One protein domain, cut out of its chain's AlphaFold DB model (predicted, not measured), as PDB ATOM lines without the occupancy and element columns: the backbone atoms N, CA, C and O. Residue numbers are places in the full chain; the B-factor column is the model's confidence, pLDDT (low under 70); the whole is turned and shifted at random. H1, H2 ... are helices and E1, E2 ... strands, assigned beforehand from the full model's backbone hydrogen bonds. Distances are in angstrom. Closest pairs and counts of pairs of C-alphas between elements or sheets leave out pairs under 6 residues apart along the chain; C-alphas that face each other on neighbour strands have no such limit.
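This is residues 165 to 249 of the 257 residues of the protein "GAF domain-containing protein" of Streptomyces avermitilis (UniProt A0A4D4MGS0). A two-stranded hairpin, E1 and E2, lies toward one end of a long rod, and the long helix H1 makes the other end, its residues 165 to 183 sticking out free. Between H1 and the hairpin, the unnamed residues 198 to 226 run out beside the hairpin, fold back near residues 207 to 209 and return beside the last part of H1 before entering E1. The printed part has 85 residues with one named helix and two named strands, in the order H1, E1, E2; the sheet, E1 - E2, is antiparallel and the class is mixed, helices and strands. The whole is extended, with a radius of gyration of the C-alphas of 22.8 A and spans of 84 by 21 by 15 A.

E1, residues 227 to 233, and E2, residues 241 to 247, form a hairpin of antiparallel strands, with 157 degrees between their directions. The C-alphas of Val 230 and Met 244 face each other at 4.6 A. N 229 and O 245 are within hydrogen-bond range at 3.1 A, as are N 245 and O 229 at 2.9 A. H1, residues 165 to 197, and E2 are apart. In H1 every O i to N i+4 pair is within hydrogen-bond range.

H1 begins at C-alpha 165 (64.934, 40.742, 86.570), ends at C-alpha 197 (46.736, 26.114, 44.587) and is 48.0 A long. E1 measures 18.7 A and E2 20.3 A, ending at C-alpha 247 (56.619, 12.675, 39.236).

The C-alphas of Val 165 and Gly 237, the two farthest apart, are 83.9 A apart. The printed part has no cut. The link from H1 to E1 is long, with 29 residues; that from E1 to E2 is short, with 7. Mean pLDDT of the printed part is 76.8, and 34 residues are under 70, among them residues 214 to 230 and 234 to 241.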
ATOM      1  N   VAL A 165      64.322  41.709  87.497       97.69
ATOM      2  CA  VAL A 165      64.934  40.742  86.570       97.69
ATOM      3  C   VAL A 165      63.992  39.564  86.298       97.69
ATOM      4  O   VAL A 165      63.864  39.124  85.158       97.69
ATOM      5  N   GLU A 166      63.296  39.056  87.319       97.44
ATOM      6  CA  GLU A 166      62.327  37.973  87.140       97.44
ATOM      7  C   GLU A 166      61.122  38.404  86.289       97.44
ATOM      8  O   GLU A 166      60.678  37.641  85.431       97.44
ATOM      9  N   GLN A 167      60.612  39.623  86.480       97.31
ATOM     10  CA  GLN A 167      59.531  40.182  85.663       97.31
ATOM     11  C   GLN A 167      59.955  40.374  84.205       97.31
ATOM     12  O   GLN A 167      59.241  39.928  83.308       97.31
ATOM     13  N   GLU A 168      61.128  40.964  83.967       97.38
ATOM     14  CA  GLU A 168      61.686  41.149  82.621       97.38
ATOM     15  C   GLU A 168      61.891  39.802  81.916       97.38
ATOM     16  O   GLU A 168      61.525  39.644  80.750       97.38
ATOM     17  N   LYS A 169      62.397  38.793  82.638       97.56
ATOM     18  CA  LYS A 169      62.560  37.437  82.108       97.56
ATOM     19  C   LYS A 169      61.218  36.799  81.741       97.56
ATOM     20  O   LYS A 169      61.095  36.257  80.646       97.56
ATOM     21  N   ARG A 170      60.216  36.871  82.627       97.19
ATOM     22  CA  ARG A 170      58.870  36.330  82.361       97.19
ATOM     23  C   ARG A 170      58.232  36.995  81.145       97.19
ATOM     24  O   ARG A 170      57.662  36.302  80.309       97.19
ATOM     25  N   GLN A 171      58.367  38.315  81.023       97.19
ATOM     26  CA  GLN A 171      57.857  39.053  79.874       97.19
ATOM     27  C   GLN A 171      58.559  38.625  78.576       97.19
ATOM     28  O   GLN A 171      57.888  38.317  77.592       97.19
ATOM     29  N   ALA A 172      59.889  38.523  78.579       97.31
ATOM     30  CA  ALA A 172      60.647  38.078  77.412       97.31
ATOM     31  C   ALA A 172      60.304  36.633  76.995       97.31
ATOM     32  O   ALA A 172      60.208  36.339  75.802       97.31
ATOM     33  N   GLU A 173      60.089  35.727  77.957       97.44
ATOM     34  CA  GLU A 173      59.653  34.348  77.695       97.44
ATOM     35  C   GLU A 173      58.255  34.299  77.063       97.44
ATOM     36  O   GLU A 173      58.031  33.548  76.109       97.44
ATOM     37  N   GLU A 174      57.321  35.114  77.556       97.44
ATOM     38  CA  GLU A 174      55.974  35.204  76.996       97.44
ATOM     39  C   GLU A 174      55.989  35.777  75.572       97.44
ATOM     40  O   GLU A 174      55.380  35.201  74.669       97.44
ATOM     41  N   GLU A 175      56.746  36.849  75.334       97.44
ATOM     42  CA  GLU A 175      56.916  37.443  74.004       97.44
ATOM     43  C   GLU A 175      57.555  36.457  73.015       97.44
ATOM     44  O   GLU A 175      57.082  36.308  71.882       97.44
ATOM     45  N   ALA A 176      58.589  35.725  73.443       97.31
ATOM     46  CA  ALA A 176      59.234  34.696  72.632       97.31
ATOM     47  C   ALA A 176      58.265  33.555  72.289       97.31
ATOM     48  O   ALA A 176      58.220  33.105  71.139       97.31
ATOM     49  N   ARG A 177      57.449  33.116  73.254       96.88
ATOM     50  CA  ARG A 177      56.421  32.093  73.031       96.88
ATOM     51  C   ARG A 177      55.356  32.571  72.049       96.88
ATOM     52  O   ARG A 177      55.053  31.852  71.098       96.88
ATOM     53  N   GLN A 178      54.823  33.778  72.233       96.50
ATOM     54  CA  GLN A 178      53.831  34.355  71.322       96.50
ATOM     55  C   GLN A 178      54.391  34.499  69.904       96.50
ATOM     56  O   GLN A 178      53.693  34.225  68.926       96.50
ATOM     57  N   ARG A 179      55.662  34.897  69.770       96.25
ATOM     58  CA  ARG A 179      56.340  34.962  68.473       96.25
ATOM     59  C   ARG A 179      56.451  33.583  67.828       96.25
ATOM     60  O   ARG A 179      56.058  33.438  66.676       96.25
ATOM     61  N   ALA A 180      56.901  32.572  68.568       95.75
ATOM     62  CA  ALA A 180      57.002  31.206  68.059       95.75
ATOM     63  C   ALA A 180      55.635  30.637  67.631       95.75
ATOM     64  O   ALA A 180      55.533  29.970  66.602       95.75
ATOM     65  N   GLU A 181      54.569  30.926  68.385       95.19
ATOM     66  CA  GLU A 181      53.201  30.536  68.027       95.19
ATOM     67  C   GLU A 181      52.715  31.246  66.750       95.19
ATOM     68  O   GLU A 181      52.144  30.591  65.873       95.19
ATOM     69  N   ARG A 182      52.998  32.548  66.590       95.38
ATOM     70  CA  ARG A 182      52.698  33.301  65.356       95.38
ATOM     71  C   ARG A 182      53.471  32.767  64.155       95.38
ATOM     72  O   ARG A 182      52.864  32.546  63.111       95.38
ATOM     73  N   ASP A 183      54.769  32.519  64.308       93.50
ATOM     74  CA  ASP A 183      55.621  31.986  63.242       93.50
ATOM     75  C   ASP A 183      55.116  30.603  62.800       93.50
ATOM     76  O   ASP A 183      54.944  30.345  61.607       93.50
ATOM     77  N   LYS A 184      54.758  29.735  63.757       91.88
ATOM     78  CA  LYS A 184      54.155  28.426  63.470       91.88
ATOM     79  C   LYS A 184      52.814  28.549  62.741       91.88
ATOM     80  O   LYS A 184      52.572  27.809  61.787       91.88
ATOM     81  N   ALA A 185      51.941  29.462  63.169       91.12
ATOM     82  CA  ALA A 185      50.651  29.695  62.521       91.12
ATOM     83  C   ALA A 185      50.816  30.242  61.092       91.12
ATOM     84  O   ALA A 185      50.118  29.793  60.182       91.12
ATOM     85  N   ALA A 186      51.769  31.153  60.878       90.69
ATOM     86  CA  ALA A 186      52.088  31.701  59.564       90.69
ATOM     87  C   ALA A 186      52.602  30.615  58.606       90.69
ATOM     88  O   ALA A 186      52.111  30.514  57.479       90.69
ATOM     89  N   ILE A 187      53.518  29.755  59.067       88.44
ATOM     90  CA  ILE A 187      54.017  28.609  58.289       88.44
ATOM     91  C   ILE A 187      52.862  27.670  57.912       88.44
ATOM     92  O   ILE A 187      52.735  27.287  56.749       88.44
ATOM     93  N   ALA A 188      51.984  27.334  58.862       86.00
ATOM     94  CA  ALA A 188      50.840  26.460  58.603       86.00
ATOM     95  C   ALA A 188      49.843  27.067  57.594       86.00
ATOM     96  O   ALA A 188      49.362  26.370  56.697       86.00
ATOM     97  N   ALA A 189      49.551  28.367  57.701       87.50
ATOM     98  CA  ALA A 189      48.663  29.070  56.774       87.50
ATOM     99  C   ALA A 189      49.246  29.142  55.353       87.50
ATOM    100  O   ALA A 189      48.533  28.926  54.367       87.50
ATOM    101  N   PHE A 190      50.551  29.400  55.245       86.88
ATOM    102  CA  PHE A 190      51.263  29.395  53.972       86.88
ATOM    103  C   PHE A 190      51.239  28.008  53.320       86.88
ATOM    104  O   PHE A 190      50.859  27.889  52.153       86.88
ATOM    105  N   ALA A 191      51.544  26.954  54.087       83.31
ATOM    106  CA  ALA A 191      51.465  25.577  53.611       83.31
ATOM    107  C   ALA A 191      50.061  25.247  53.077       83.31
ATOM    108  O   ALA A 191      49.934  24.795  51.944       83.31
ATOM    109  N   SER A 192      49.001  25.554  53.831       81.88
ATOM    110  CA  SER A 192      47.608  25.325  53.407       81.88
ATOM    111  C   SER A 192      47.241  26.063  52.108       81.88
ATOM    112  O   SER A 192      46.577  25.507  51.228       81.88
ATOM    113  N   THR A 193      47.720  27.299  51.943       83.50
ATOM    114  CA  THR A 193      47.487  28.089  50.723       83.50
ATOM    115  C   THR A 193      48.139  27.432  49.507       83.50
ATOM    116  O   THR A 193      47.465  27.242  48.493       83.50
ATOM    117  N   LEU A 194      49.405  27.010  49.622       80.50
ATOM    118  CA  LEU A 194      50.101  26.290  48.553       80.50
ATOM    119  C   LEU A 194      49.361  25.004  48.171       80.50
ATOM    120  O   LEU A 194      49.108  24.774  46.990       80.50
ATOM    121  N   GLN A 195      48.940  24.205  49.154       75.19
ATOM    122  CA  GLN A 195      48.211  22.955  48.904       75.19
ATOM    123  C   GLN A 195      46.940  23.176  48.072       75.19
ATOM    124  O   GLN A 195      46.693  22.438  47.122       75.19
ATOM    125  N   ARG A 196      46.159  24.222  48.376       74.94
ATOM    126  CA  ARG A 196      44.945  24.558  47.612       74.94
ATOM    127  C   ARG A 196      45.239  24.981  46.176       74.94
ATOM    128  O   ARG A 196      44.439  24.689  45.298       74.94
ATOM    129  N   THR A 197      46.353  25.669  45.938       77.81
ATOM    130  CA  THR A 197      46.736  26.114  44.587       77.81
ATOM    131  C   THR A 197      47.323  25.002  43.716       77.81
ATOM    132  O   THR A 197      47.334  25.138  42.499       77.81
ATOM    133  N   LEU A 198      47.795  23.905  44.320       73.25
ATOM    134  CA  LEU A 198      48.386  22.768  43.604       73.25
ATOM    135  C   LEU A 198      47.344  21.770  43.069       73.25
ATOM    136  O   LEU A 198      47.702  20.887  42.293       73.25
ATOM    137  N   VAL A 199      46.070  21.891  43.460       71.25
ATOM    138  CA  VAL A 199      44.974  21.076  42.915       71.25
ATOM    139  C   VAL A 199      44.388  21.780  41.685       71.25
ATOM    140  O   VAL A 199      43.994  22.944  41.796       71.25
ATOM    141  N   PRO A 200      44.290  21.109  40.521       69.56
ATOM    142  CA  PRO A 200      43.685  21.696  39.333       69.56
ATOM    143  C   PRO A 200      42.244  22.153  39.621       69.56
ATOM    144  O   PRO A 200      41.471  21.384  40.195       69.56
ATOM    145  N   PRO A 201      41.838  23.366  39.206       69.38
ATOM    146  CA  PRO A 201      40.481  23.866  39.441       69.38
ATOM    147  C   PRO A 201      39.406  23.078  38.672       69.38
ATOM    148  O   PRO A 201      38.232  23.135  39.030       69.38
ATOM    149  N   ALA A 202      39.798  22.340  37.632       76.00
ATOM    150  CA  ALA A 202      38.967  21.379  36.921       76.00
ATOM    151  C   ALA A 202      39.839  20.227  36.408       76.00
ATOM    152  O   ALA A 202      40.999  20.430  36.044       76.00
ATOM    153  N   LEU A 203      39.269  19.024  36.374       77.44
ATOM    154  CA  LEU A 203      39.913  17.855  35.784       77.44
ATOM    155  C   LEU A 203      39.662  17.816  34.270       77.44
ATOM    156  O   LEU A 203      38.571  18.187  33.829       77.44
ATOM    157  N   PRO A 204      40.631  17.357  33.462       75.69
ATOM    158  CA  PRO A 204      40.410  17.163  32.035       75.69
ATOM    159  C   PRO A 204      39.349  16.077  31.793       75.69
ATOM    160  O   PRO A 204      39.333  15.046  32.461       75.69
ATOM    161  N   ALA A 205      38.458  16.289  30.822       77.44
ATOM    162  CA  ALA A 205      37.469  15.287  30.435       77.44
ATOM    163  C   ALA A 205      38.101  14.265  29.478       77.44
ATOM    164  O   ALA A 205      38.478  14.609  28.356       77.44
ATOM    165  N   VAL A 206      38.190  13.005  29.910       79.25
ATOM    166  CA  VAL A 206      38.730  11.904  29.106       79.25
ATOM    167  C   VAL A 206      37.607  10.905  28.798       79.25
ATOM    168  O   VAL A 206      37.065  10.307  29.726       79.25
ATOM    169  N   PRO A 207      37.218  10.703  27.523       75.12
ATOM    170  CA  PRO A 207      36.136   9.787  27.172       75.12
ATOM    171  C   PRO A 207      36.374   8.367  27.705       75.12
ATOM    172  O   PRO A 207      37.408   7.764  27.428       75.12
ATOM    173  N   GLY A 208      35.404   7.833  28.452       77.94
ATOM    174  CA  GLY A 208      35.468   6.488  29.038       77.94
ATOM    175  C   GLY A 208      36.200   6.387  30.384       77.94
ATOM    176  O   GLY A 208      36.285   5.285  30.921       77.94
ATOM    177  N   LEU A 209      36.696   7.498  30.943       76.81
ATOM    178  CA  LEU A 209      37.367   7.542  32.245       76.81
ATOM    179  C   LEU A 209      36.729   8.587  33.166       76.81
ATOM    180  O   LEU A 209      36.451   9.714  32.761       76.81
ATOM    181  N   GLU A 210      36.548   8.220  34.433       76.38
ATOM    182  CA  GLU A 210      36.216   9.147  35.512       76.38
ATOM    183  C   GLU A 210      37.508   9.499  36.255       76.38
ATOM    184  O   GLU A 210      38.217   8.614  36.739       76.38
ATOM    185  N   LEU A 211      37.851  10.786  36.299       76.19
ATOM    186  CA  LEU A 211      39.045  11.265  36.991       76.19
ATOM    187  C   LEU A 211      38.663  11.873  38.340       76.19
ATOM    188  O   LEU A 211      37.664  12.581  38.454       76.19
ATOM    189  N   ALA A 212      39.518  11.662  39.338       72.88
ATOM    190  CA  ALA A 212      39.466  12.336  40.629       72.88
ATOM    191  C   ALA A 212      40.860  12.874  40.981       72.88
ATOM    192  O   ALA A 212      41.864  12.202  40.745       72.88
ATOM    193  N   CYS A 213      40.930  14.073  41.564       71.56
ATOM    194  CA  CYS A 213      42.164  14.599  42.145       71.56
ATOM    195  C   CYS A 213      42.104  14.451  43.662       71.56
ATOM    196  O   CYS A 213      41.105  14.801  44.291       71.56
ATOM    197  N   HIS A 214      43.192  13.973  44.256       68.75
ATOM    198  CA  HIS A 214      43.360  13.979  45.698       68.75
ATOM    199  C   HIS A 214      44.794  14.366  46.042       68.75
ATOM    200  O   HIS A 214      45.742  13.773  45.534       68.75
ATOM    201  N   TYR A 215      44.947  15.346  46.927       69.06
ATOM    202  CA  TYR A 215      46.243  15.762  47.440       69.06
ATOM    203  C   TYR A 215      46.432  15.201  48.851       69.06
ATOM    204  O   TYR A 215      45.606  15.432  49.736       69.06
ATOM    205  N   LYS A 216      47.521  14.458  49.061       66.38
ATOM    206  CA  LYS A 216      47.842  13.809  50.336       66.38
ATOM    207  C   LYS A 216      49.255  14.173  50.764       66.38
ATOM    208  O   LYS A 216      50.214  13.810  50.088       66.38
ATOM    209  N   THR A 217      49.380  14.836  51.910       65.94
ATOM    210  CA  THR A 217      50.688  15.155  52.488       65.94
ATOM    211  C   THR A 217      51.201  14.058  53.404       65.94
ATOM    212  O   THR A 217      50.434  13.280  53.974       65.94
ATOM    213  N   ALA A 218      52.522  14.019  53.572       65.06
ATOM    214  CA  ALA A 218      53.167  13.215  54.606       65.06
ATOM    215  C   ALA A 218      53.037  13.850  56.004       65.06
ATOM    216  O   ALA A 218      53.021  13.134  57.002       65.06
ATOM    217  N   SER A 219      52.911  15.180  56.073       63.94
ATOM    218  CA  SER A 219      52.697  15.946  57.301       63.94
ATOM    219  C   SER A 219      51.744  17.120  57.038       63.94
ATOM    220  O   SER A 219      51.832  17.742  55.978       63.94
ATOM    221  N   PRO A 220      50.858  17.489  57.982       59.09
ATOM    222  CA  PRO A 220      50.041  18.702  57.882       59.09
ATOM    223  C   PRO A 220      50.862  19.998  57.777       59.09
ATOM    224  O   PRO A 220      50.324  21.035  57.406       59.09
ATOM    225  N   GLN A 221      52.146  19.948  58.144       61.25
ATOM    226  CA  GLN A 221      53.048  21.100  58.220       61.25
ATOM    227  C   GLN A 221      54.027  21.183  57.039       61.25
ATOM    228  O   GLN A 221      54.746  22.170  56.920       61.25
ATOM    229  N   GLU A 222      54.056  20.178  56.161       63.00
ATOM    230  CA  GLU A 222      54.936  20.137  54.991       63.00
ATOM    231  C   GLU A 222      54.114  20.177  53.699       63.00
ATOM    232  O   GLU A 222      53.026  19.601  53.603       63.00
ATOM    233  N   VAL A 223      54.638  20.862  52.683       64.00
ATOM    234  CA  VAL A 223      54.069  20.849  51.331       64.00
ATOM    235  C   VAL A 223      54.853  19.835  50.509       64.00
ATOM    236  O   VAL A 223      56.051  19.994  50.294       64.00
ATOM    237  N   GLY A 224      54.179  18.774  50.077       65.31
ATOM    238  CA  GLY A 224      54.768  17.674  49.327       65.31
ATOM    239  C   GLY A 224      53.701  16.662  48.920       65.31
ATOM    240  O   GLY A 224      52.687  16.506  49.599       65.31
ATOM    241  N   GLY A 225      53.935  15.983  47.804       64.31
ATOM    242  CA  GLY A 225      53.023  15.007  47.220       64.31
ATOM    243  C   GLY A 225      53.555  14.515  45.880       64.31
ATOM    244  O   GLY A 225      54.485  15.098  45.321       64.31
ATOM    245  N   ASP A 226      52.975  13.429  45.384       65.81
ATOM    246  CA  ASP A 226      53.252  12.947  44.033       65.81
ATOM    247  C   ASP A 226      52.373  13.731  43.051       65.81
ATOM    248  O   ASP A 226      51.174  13.900  43.288       65.81
ATOM    249  N   PHE A 227      52.968  14.230  41.969       63.66
ATOM    250  CA  PHE A 227      52.247  14.945  40.919       63.66
ATOM    251  C   PHE A 227      51.895  13.973  39.795       63.66
ATOM    252  O   PHE A 227      52.762  13.238  39.315       63.66
ATOM    253  N   TYR A 228      50.632  13.998  39.371       67.50
ATOM    254  CA  TYR A 228      50.124  13.216  38.249       67.50
ATOM    255  C   TYR A 228      49.488  14.170  37.244       67.50
ATOM    256  O   TYR A 228      48.673  15.005  37.633       67.50
ATOM    257  N   ASP A 229      49.843  14.034  35.970       68.81
ATOM    258  CA  ASP A 229      49.218  14.788  34.883       68.81
ATOM    259  C   ASP A 229      48.796  13.840  33.757       68.81
ATOM    260  O   ASP A 229      49.452  12.817  33.523       68.81
ATOM    261  N   VAL A 230      47.693  14.164  33.082       69.56
ATOM    262  CA  VAL A 230      47.107  13.369  31.997       69.56
ATOM    263  C   VAL A 230      46.966  14.254  30.769       69.56
ATOM    264  O   VAL A 230      46.203  15.217  30.773       69.56
ATOM    265  N   PHE A 231      47.669  13.905  29.693       72.88
ATOM    266  CA  PHE A 231      47.678  14.689  28.457       72.88
ATOM    267  C   PHE A 231      47.414  13.814  27.224       72.88
ATOM    268  O   PHE A 231      47.745  12.621  27.215       72.88
ATOM    269  N   PRO A 232      46.795  14.381  26.171       69.94
ATOM    270  CA  PRO A 232      46.518  13.647  24.948       69.94
ATOM    271  C   PRO A 232      47.818  13.397  24.182       69.94
ATOM    272  O   PRO A 232      48.635  14.300  23.999       69.94
ATOM    273  N   VAL A 233      47.993  12.178  23.684       73.44
ATOM    274  CA  VAL A 233      49.087  11.821  22.775       73.44
ATOM    275  C   VAL A 233      48.416  11.500  21.451       73.44
ATOM    276  O   VAL A 233      47.709  10.502  21.356       73.44
ATOM    277  N   GLY A 234      48.519  12.404  20.474       59.88
ATOM    278  CA  GLY A 234      47.736  12.354  19.235       59.88
ATOM    279  C   GLY A 234      47.643  10.947  18.631       59.88
ATOM    280  O   GLY A 234      48.656  10.287  18.416       59.88
ATOM    281  N   GLY A 235      46.418  10.482  18.379       55.84
ATOM    282  CA  GLY A 235      46.165   9.175  17.779       55.84
ATOM    283  C   GLY A 235      46.079   9.267  16.260       55.84
ATOM    284  O   GLY A 235      45.228   9.975  15.722       55.84
ATOM    285  N   ALA A 236      46.927   8.527  15.549       52.78
ATOM    286  CA  ALA A 236      46.703   8.260  14.134       52.78
ATOM    287  C   ALA A 236      45.575   7.218  14.004       52.78
ATOM    288  O   ALA A 236      45.712   6.102  14.500       52.78
ATOM    289  N   GLY A 237      44.460   7.577  13.352       55.25
ATOM    290  CA  GLY A 237      43.402   6.622  12.978       55.25
ATOM    291  C   GLY A 237      42.141   6.571  13.854       55.25
ATOM    292  O   GLY A 237      41.549   5.508  13.981       55.25
ATOM    293  N   GLY A 238      41.691   7.686  14.445       57.19
ATOM    294  CA  GLY A 238      40.358   7.768  15.078       57.19
ATOM    295  C   GLY A 238      40.250   7.201  16.502       57.19
ATOM    296  O   GLY A 238      39.175   7.248  17.094       57.19
ATOM    297  N   HIS A 239      41.356   6.725  17.077       57.81
ATOM    298  CA  HIS A 239      41.438   6.311  18.477       57.81
ATOM    299  C   HIS A 239      42.097   7.410  19.324       57.81
ATOM    300  O   HIS A 239      43.216   7.830  19.038       57.81
ATOM    301  N   SER A 240      41.419   7.875  20.376       62.59
ATOM    302  CA  SER A 240      41.982   8.831  21.338       62.59
ATOM    303  C   SER A 240      42.986   8.125  22.254       62.59
ATOM    304  O   SER A 240      42.594   7.244  23.016       62.59
ATOM    305  N   SER A 241      44.265   8.509  22.200       68.50
ATOM    306  CA  SER A 241      45.318   7.990  23.083       68.50
ATOM    307  C   SER A 241      45.733   9.045  24.113       68.50
ATOM    308  O   SER A 241      45.819  10.236  23.806       68.50
ATOM    309  N   TRP A 242      45.978   8.605  25.345       72.81
ATOM    310  CA  TRP A 242      46.297   9.451  26.497       72.81
ATOM    311  C   TRP A 242      47.506   8.880  27.235       72.81
ATOM    312  O   TRP A 242      47.655   7.662  27.326       72.81
ATOM    313  N   ALA A 243      48.358   9.749  27.777       69.81
ATOM    314  CA  ALA A 243      49.466   9.359  28.643       69.81
ATOM    315  C   ALA A 243      49.309   9.986  30.024       69.81
ATOM    316  O   ALA A 243      48.830  11.112  30.156       69.81
ATOM    317  N   MET A 244      49.747   9.245  31.040       74.38
ATOM    318  CA  MET A 244      49.861   9.724  32.411       74.38
ATOM    319  C   MET A 244      51.342   9.853  32.764       74.38
ATOM    320  O   MET A 244      52.090   8.880  32.657       74.38
ATOM    321  N   CYS A 245      51.763  11.039  33.198       65.38
ATOM    322  CA  CYS A 245      53.090  11.253  33.764       65.38
ATOM    323  C   CYS A 245      52.981  11.306  35.288       65.38
ATOM    324  O   CYS A 245      52.105  11.985  35.818       65.38
ATOM    325  N   ALA A 246      53.868  10.590  35.982       62.53
ATOM    326  CA  ALA A 246      53.952  10.595  37.436       62.53
ATOM    327  C   ALA A 246      55.343  11.074  37.866       62.53
ATOM    328  O   ALA A 246      56.350  10.447  37.531       62.53
ATOM    329  N   ALA A 247      55.397  12.165  38.627       58.91
ATOM    330  CA  ALA A 247      56.619  12.675  39.236       58.91
ATOM    331  C   ALA A 247      56.520  12.538  40.758       58.91
ATOM    332  O   ALA A 247      55.635  13.107  41.399       58.91
ATOM    333  N   ARG A 248      57.439  11.762  41.338       58.84
ATOM    334  CA  ARG A 248      57.489  11.516  42.780       58.84
ATOM    335  C   ARG A 248      58.341  12.579  43.462       58.84
ATOM    336  O   ARG A 248      59.505  12.743  43.093       58.84
ATOM    337  N   ALA A 249      57.813  13.253  44.479       57.06
ATOM    338  CA  ALA A 249      58.640  14.149  45.282       57.06
ATOM    339  C   ALA A 249      59.705  13.338  46.064       57.06
ATOM    340  O   ALA A 249      59.400  12.253  46.579       57.06
TER     341      ALA A 249